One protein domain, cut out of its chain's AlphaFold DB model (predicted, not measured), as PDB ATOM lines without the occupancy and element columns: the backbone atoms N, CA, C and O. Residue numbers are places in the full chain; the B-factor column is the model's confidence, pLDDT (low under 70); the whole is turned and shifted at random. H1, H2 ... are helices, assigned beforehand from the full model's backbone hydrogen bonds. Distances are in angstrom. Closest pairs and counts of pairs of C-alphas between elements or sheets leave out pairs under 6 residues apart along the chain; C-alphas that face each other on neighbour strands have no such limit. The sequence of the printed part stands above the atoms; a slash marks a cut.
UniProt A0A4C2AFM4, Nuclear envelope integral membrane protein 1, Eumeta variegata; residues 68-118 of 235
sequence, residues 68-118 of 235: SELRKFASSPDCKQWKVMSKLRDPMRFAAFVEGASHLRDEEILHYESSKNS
ATOM      1  N   SER A  68     -34.951  34.382  -0.209       97.19
ATOM      2  CA  SER A  68     -34.545  34.009  -1.573       97.19
ATOM      3  C   SER A  68     -35.069  35.000  -2.616       97.19
ATOM      4  O   SER A  68     -34.326  35.418  -3.504       97.19
ATOM      5  N   GLU A  69     -36.333  35.406  -2.502       97.19
ATOM      6  CA  GLU A  69     -36.936  36.415  -3.376       97.19
ATOM      7  C   GLU A  69     -36.248  37.777  -3.229       97.19
ATOM      8  O   GLU A  69     -35.921  38.407  -4.235       97.19
ATOM      9  N   LEU A  70     -35.932  38.186  -1.999       96.00
ATOM     10  CA  LEU A  70     -35.202  39.418  -1.724       96.00
ATOM     11  C   LEU A  70     -33.810  39.417  -2.367       96.00
ATOM     12  O   LEU A  70     -33.441  40.407  -2.998       96.00
ATOM     13  N   ARG A  71     -33.053  38.316  -2.262       96.31
ATOM     14  CA  ARG A  71     -31.740  38.190  -2.924       96.31
ATOM     15  C   ARG A  71     -31.866  38.325  -4.439       96.31
ATOM     16  O   ARG A  71     -31.150  39.116  -5.047       96.31
ATOM     17  N   LYS A  72     -32.831  37.617  -5.038       96.06
ATOM     18  CA  LYS A  72     -33.110  37.702  -6.481       96.06
ATOM     19  C   LYS A  72     -33.444  39.129  -6.899       96.06
ATOM     20  O   LYS A  72     -32.883  39.624  -7.873       96.06
ATOM     21  N   PHE A  73     -34.306  39.807  -6.145       96.38
ATOM     22  CA  PHE A  73     -34.651  41.197  -6.412       96.38
ATOM     23  C   PHE A  73     -33.434  42.117  -6.295       96.38
ATOM     24  O   PHE A  73     -33.202  42.925  -7.188       96.38
ATOM     25  N   ALA A  74     -32.619  41.971  -5.249       94.00
ATOM     26  CA  ALA A  74     -31.422  42.786  -5.062       94.00
ATOM     27  C   ALA A  74     -30.395  42.602  -6.194       94.00
ATOM     28  O   ALA A  74     -29.750  43.575  -6.583       94.00
ATOM     29  N   SER A  75     -30.296  41.392  -6.754       92.44
ATOM     30  CA  SER A  75     -29.460  41.086  -7.924       92.44
ATOM     31  C   SER A  75     -30.054  41.537  -9.268       92.44
ATOM     32  O   SER A  75     -29.348  41.565 -10.274       92.44
ATOM     33  N   SER A  76     -31.343  41.891  -9.308       94.50
ATOM     34  CA  SER A  76     -32.019  42.347 -10.527       94.50
ATOM     35  C   SER A  76     -31.605  43.780 -10.892       94.50
ATOM     36  O   SER A  76     -31.440  44.615  -9.994       94.50
ATOM     37  N   PRO A  77     -31.520  44.128 -12.194       93.06
ATOM     38  CA  PRO A  77     -31.334  45.512 -12.635       93.06
ATOM     39  C   PRO A  77     -32.462  46.464 -12.193       93.06
ATOM     40  O   PRO A  77     -32.251  47.672 -12.165       93.06
ATOM     41  N   ASP A  78     -33.635  45.947 -11.813       93.88
ATOM     42  CA  ASP A  78     -34.768  46.763 -11.343       93.88
ATOM     43  C   ASP A  78     -34.570  47.324  -9.924       93.88
ATOM     44  O   ASP A  78     -35.267  48.257  -9.498       93.88
ATOM     45  N   CYS A  79     -33.631  46.757  -9.161       91.12
ATOM     46  CA  CYS A  79     -33.303  47.259  -7.839       91.12
ATOM     47  C   CYS A  79     -32.586  48.609  -7.958       91.12
ATOM     48  O   CYS A  79     -31.748  48.821  -8.821       91.12
ATOM     49  N   LYS A  80     -32.894  49.558  -7.072       93.38
ATOM     50  CA  LYS A  80     -32.197  50.854  -7.014       93.38
ATOM     51  C   LYS A  80     -30.989  50.731  -6.089       93.38
ATOM     52  O   LYS A  80     -31.019  51.289  -4.990       93.38
ATOM     53  N   GLN A  81     -29.958  49.994  -6.508       92.94
ATOM     54  CA  GLN A  81     -28.877  49.524  -5.626       92.94
ATOM     55  C   GLN A  81     -28.212  50.679  -4.867       92.94
ATOM     56  O   GLN A  81     -28.185  50.663  -3.640       92.94
ATOM     57  N   TRP A  82     -27.803  51.746  -5.558       90.44
ATOM     58  CA  TRP A  82     -27.148  52.905  -4.932       90.44
ATOM     59  C   TRP A  82     -28.006  53.605  -3.871       90.44
ATOM     60  O   TRP A  82     -27.489  54.059  -2.853       90.44
ATOM     61  N   LYS A  83     -29.330  53.644  -4.065       93.94
ATOM     62  CA  LYS A  83     -30.272  54.228  -3.096       93.94
ATOM     63  C   LYS A  83     -30.460  53.345  -1.863       93.94
ATOM     64  O   LYS A  83     -30.799  53.851  -0.795       93.94
ATOM     65  N   VAL A  84     -30.325  52.031  -2.022       93.88
ATOM     66  CA  VAL A  84     -30.357  51.086  -0.904       93.88
ATOM     67  C   VAL A  84     -29.039  51.179  -0.139       93.88
ATOM     68  O   VAL A  84     -29.067  51.437   1.058       93.88
ATOM     69  N   MET A  85     -27.900  51.093  -0.833       93.31
ATOM     70  CA  MET A  85     -26.565  51.157  -0.227       93.31
ATOM     71  C   MET A  85     -26.340  52.440   0.577       93.31
ATOM     72  O   MET A  85     -25.778  52.374   1.662       93.31
ATOM     73  N   SER A  86     -26.849  53.587   0.115       93.94
ATOM     74  CA  SER A  86     -26.712  54.860   0.836       93.94
ATOM     75  C   SER A  86     -27.500  54.934   2.152       93.94
ATOM     76  O   SER A  86     -27.333  55.886   2.906       93.94
ATOM     77  N   LYS A  87     -28.428  54.004   2.400       95.25
ATOM     78  CA  LYS A  87     -29.289  53.985   3.595       95.25
ATOM     79  C   LYS A  87     -28.894  52.918   4.606       95.25
ATOM     80  O   LYS A  87     -29.414  52.918   5.719       95.25
ATOM     81  N   LEU A  88     -28.060  51.968   4.200       94.88
ATOM     82  CA  LEU A  88     -27.673  50.851   5.044       94.88
ATOM     83  C   LEU A  88     -26.593  51.286   6.029       94.88
ATOM     84  O   LEU A  88     -25.666  52.004   5.667       94.88
ATOM     85  N   ARG A  89     -26.700  50.797   7.267       94.50
ATOM     86  CA  ARG A  89     -25.650  50.961   8.281       94.50
ATOM     87  C   ARG A  89     -24.378  50.208   7.898       94.50
ATOM     88  O   ARG A  89     -23.285  50.709   8.123       94.50
ATOM     89  N   ASP A  90     -24.543  49.019   7.323       94.56
ATOM     90  CA  ASP A  90     -23.452  48.168   6.858       94.56
ATOM     91  C   ASP A  90     -23.747  47.677   5.427       94.56
ATOM     92  O   ASP A  90     -24.460  46.686   5.230       94.56
ATOM     93  N   PRO A  91     -23.249  48.398   4.407       95.12
ATOM     94  CA  PRO A  91     -23.418  48.010   3.010       95.12
ATOM     95  C   PRO A  91     -22.673  46.721   2.642       95.12
ATOM     96  O   PRO A  91     -23.119  46.003   1.748       95.12
ATOM     97  N   MET A  92     -21.562  46.413   3.322       94.94
ATOM     98  CA  MET A  92     -20.732  45.246   3.012       94.94
ATOM     99  C   MET A  92     -21.418  43.955   3.440       94.94
ATOM    100  O   MET A  92     -21.491  43.005   2.661       94.94
ATOM    101  N   ARG A  93     -22.018  43.948   4.633       94.81
ATOM    102  CA  ARG A  93     -22.846  42.827   5.091       94.81
ATOM    103  C   ARG A  93     -24.007  42.551   4.138       94.81
ATOM    104  O   ARG A  93     -24.321  41.395   3.862       94.81
ATOM    105  N   PHE A  94     -24.644  43.602   3.622       95.12
ATOM    106  CA  PHE A  94     -25.725  43.442   2.653       95.12
ATOM    107  C   PHE A  94     -25.235  42.853   1.326       95.12
ATOM    108  O   PHE A  94     -25.893  41.966   0.790       95.12
ATOM    109  N   ALA A  95     -24.079  43.291   0.817       95.25
ATOM    110  CA  ALA A  95     -23.491  42.722  -0.394       95.25
ATOM    111  C   ALA A  95     -23.210  41.218  -0.234       95.25
ATOM    112  O   ALA A  95     -23.689  40.422  -1.041       95.25
ATOM    113  N   ALA A  96     -22.560  40.818   0.865       95.25
ATOM    114  CA  ALA A  96     -22.307  39.409   1.172       95.25
ATOM    115  C   ALA A  96     -23.610  38.594   1.275       95.25
ATOM    116  O   ALA A  96     -23.705  37.476   0.764       95.25
ATOM    117  N   PHE A  97     -24.654  39.158   1.890       95.75
ATOM    118  CA  PHE A  97     -25.971  38.522   1.950       95.75
ATOM    119  C   PHE A  97     -26.576  38.280   0.556       95.75
ATOM    120  O   PHE A  97     -27.144  37.208   0.320       95.75
ATOM    121  N   VAL A  98     -26.466  39.248  -0.362       95.19
ATOM    122  CA  VAL A  98     -26.968  39.120  -1.744       95.19
ATOM    123  C   VAL A  98     -26.203  38.038  -2.510       95.19
ATOM    124  O   VAL A  98     -26.824  37.284  -3.257       95.19
ATOM    125  N   GLU A  99     -24.898  37.903  -2.267       94.81
ATOM    126  CA  GLU A  99     -24.046  36.847  -2.836       94.81
ATOM    127  C   GLU A  99     -24.348  35.446  -2.279       94.81
ATOM    128  O   GLU A  99     -23.992  34.444  -2.898       94.81
ATOM    129  N   GLY A 100     -25.060  35.358  -1.151       94.94
ATOM    130  CA  GLY A 100     -25.548  34.097  -0.591       94.94
ATOM    131  C   GLY A 100     -25.135  33.829   0.850       94.94
ATOM    132  O   GLY A 100     -25.560  32.815   1.405       94.94
ATOM    133  N   ALA A 101     -24.377  34.725   1.486       95.19
ATOM    134  CA  ALA A 101     -24.035  34.596   2.899       95.19
ATOM    135  C   ALA A 101     -25.285  34.631   3.801       95.19
ATOM    136  O   ALA A 101     -26.381  35.059   3.397       95.19
ATOM    137  N   SER A 102     -25.116  34.168   5.045       94.94
ATOM    138  CA  SER A 102     -26.163  34.232   6.068       94.94
ATOM    139  C   SER A 102     -26.630  35.674   6.292       94.94
ATOM    140  O   SER A 102     -25.856  36.627   6.216       94.94
ATOM    141  N   HIS A 103     -27.926  35.837   6.560       93.56
ATOM    142  CA  HIS A 103     -28.516  37.133   6.903       93.56
ATOM    143  C   HIS A 103     -28.263  37.520   8.367       93.56
ATOM    144  O   HIS A 103     -28.356  38.701   8.707       93.56
ATOM    145  N   LEU A 104     -27.916  36.548   9.211       94.56
ATOM    146  CA  LEU A 104     -27.550  36.721  10.614       94.56
ATOM    147  C   LEU A 104     -26.057  36.466  10.781       94.56
ATOM    148  O   LEU A 104     -25.504  35.595  10.107       94.56
ATOM    149  N   ARG A 105     -25.428  37.218  11.679       93.44
ATOM    150  CA  ARG A 105     -24.060  36.936  12.122       93.44
ATOM    151  C   ARG A 105     -24.081  35.951  13.281       93.44
ATOM    152  O   ARG A 105     -25.034  35.946  14.059       93.44
ATOM    153  N   ASP A 106     -23.007  35.195  13.436       94.56
ATOM    154  CA  ASP A 106     -22.893  34.203  14.507       94.56
ATOM    155  C   ASP A 106     -23.018  34.861  15.887       94.56
ATOM    156  O   ASP A 106     -23.717  34.348  16.756       94.56
ATOM    157  N   GLU A 107     -22.463  36.066  16.066       94.50
ATOM    158  CA  GLU A 107     -22.603  36.809  17.325       94.50
ATOM    159  C   GLU A 107     -24.064  37.162  17.651       94.50
ATOM    160  O   GLU A 107     -24.448  37.207  18.817       94.50
ATOM    161  N   GLU A 108     -24.889  37.424  16.632       94.25
ATOM    162  CA  GLU A 108     -26.307  37.769  16.810       94.25
ATOM    163  C   GLU A 108     -27.123  36.544  17.218       94.25
ATOM    164  O   GLU A 108     -28.023  36.654  18.052       94.25
ATOM    165  N   ILE A 109     -26.785  35.383  16.655       94.38
ATOM    166  CA  ILE A 109     -27.396  34.100  17.004       94.38
ATOM    167  C   ILE A 109     -27.043  33.749  18.453       94.38
ATOM    168  O   ILE A 109     -27.942  33.517  19.257       94.38
ATOM    169  N   LEU A 110     -25.757  33.821  18.811       93.94
ATOM    170  CA  LEU A 110     -25.283  33.547  20.169       93.94
ATOM    171  C   LEU A 110     -25.917  34.481  21.203       93.94
ATOM    172  O   LEU A 110     -26.339  34.033  22.267       93.94
ATOM    173  N   HIS A 111     -26.024  35.776  20.889       94.50
ATOM    174  CA  HIS A 111     -26.694  36.727  21.771       94.50
ATOM    175  C   HIS A 111     -28.156  36.323  21.996       94.50
ATOM    176  O   HIS A 111     -28.598  36.269  23.139       94.50
ATOM    177  N   TYR A 112     -28.894  35.993  20.932       91.75
ATOM    178  CA  TYR A 112     -30.294  35.578  21.040       91.75
ATOM    179  C   TYR A 112     -30.470  34.302  21.873       91.75
ATOM    180  O   TYR A 112     -31.340  34.250  22.740       91.75
ATOM    181  N   GLU A 113     -29.626  33.295  21.649       91.75
ATOM    182  CA  GLU A 113     -29.649  32.045  22.411       91.75
ATOM    183  C   GLU A 113     -29.326  32.274  23.893       91.75
ATOM    184  O   GLU A 113     -29.993  31.718  24.762       91.75
ATOM    185  N   SER A 114     -28.352  33.139  24.196       90.12
ATOM    186  CA  SER A 114     -27.987  33.461  25.579       90.12
ATOM    187  C   SER A 114     -29.078  34.239  26.324       90.12
ATOM    188  O   SER A 114     -29.374  33.902  27.467       90.12
ATOM    189  N   SER A 115     -29.714  35.228  25.677       86.69
ATOM    190  CA  SER A 115     -30.801  36.017  26.279       86.69
ATOM    191  C   SER A 115     -32.059  35.183  26.496       86.69
ATOM    192  O   SER A 115     -32.728  35.320  27.513       86.69
ATOM    193  N   LYS A 116     -32.366  34.264  25.575       81.25
ATOM    194  CA  LYS A 116     -33.508  33.362  25.736       81.25
ATOM    195  C   LYS A 116     -33.400  32.520  27.010       81.25
ATOM    196  O   LYS A 116     -34.399  32.305  27.680       81.25
ATOM    197  N   ASN A 117     -32.194  32.076  27.350       72.38
ATOM    198  CA  ASN A 117     -31.968  31.245  28.529       72.38
ATOM    199  C   ASN A 117     -32.005  32.042  29.847       72.38
ATOM    200  O   ASN A 117     -32.158  31.434  30.903       72.38
ATOM    201  N   SER A 118     -31.829  33.371  29.812       66.69
ATOM    202  CA  SER A 118     -31.899  34.214  31.015       66.69
ATOM    203  C   SER A 118     -33.325  34.598  31.405       66.69
ATOM    204  O   SER A 118     -33.585  34.772  32.591       66.69
TER     205      SER A 118
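This is residues 68 to 118 of the 235 residues of the protein "Nuclear envelope integral membrane protein 1" of Eumeta variegata (UniProt A0A4C2AFM4). What shape do these atoms make? The longest helix, H4, sticks out as a free arm from a small, open ring of three short helices, H1, H2 and H3, in which H1 meets H3 to close the ring. The arm makes much of the length. What is it built of? The printed part has 51 residues with four named helices, in the order H1, H2, H3, H4, and no named strand; the class is all helix. How compact is it? It is loose, with a radius of gyration of the C-alphas of 13.9 A, and the C-alphas span 45 by 22 by 13 A.

Where is the longest helix? H4 is residues 106 to 118, 18.8 A from first to last C-alpha, from C-alpha 106 at (-22.893, 34.203, 14.507) to C-alpha 118 at (-31.899, 34.214, 31.015). Where are the others? H3 is residues 91 to 99, 12.6 A long from first to last C-alpha. H2 is residues 81 to 85, 6.1 A, and H1 is residues 68 to 75, 10.8 A, with C-alpha 68 at (-34.545, 34.009, -1.573).

What stands near H4? H4 is apart from H1, H2 and H3, and its residues 106 to 118 stand free. Which helices touch? H1 and H3 touch, the closest C-alphas being those of Arg 71 and Val 98, 5.0 A apart. Their lines stand at a steep tilt of 64 degrees, and they run opposite ways. Where does H2 stand? H2 is close to H3 but not clearly touching, the closest C-alphas being those of Met 85 and Pro 91 at 5.5 A. It is also close to H1 but not clearly touching, with those of Ala 74 and Gln 81 closest at 7.2 A. What do the backbones show? In H1, H2, H3 and H4 every O i to N i+4 pair is within hydrogen-bond range.

How large is the whole? The two C-alphas farthest apart are those of Pro 77 and Ser 118, at 45.1 A. How is it linked? The printed part has no cut; the links H1 to H2 and H2 to H3 are tight, with 5 residues each, and H3 to H4 is short, with 6 residues. Residues 86 to 92, of which 91 and 92 belong to H3, stand free, as do residues 76 to 83, of which 81 to 83 belong to H2. Where is confidence low? The mean pLDDT of the printed part is 92.9, and one residue, Ser 118, is under 70.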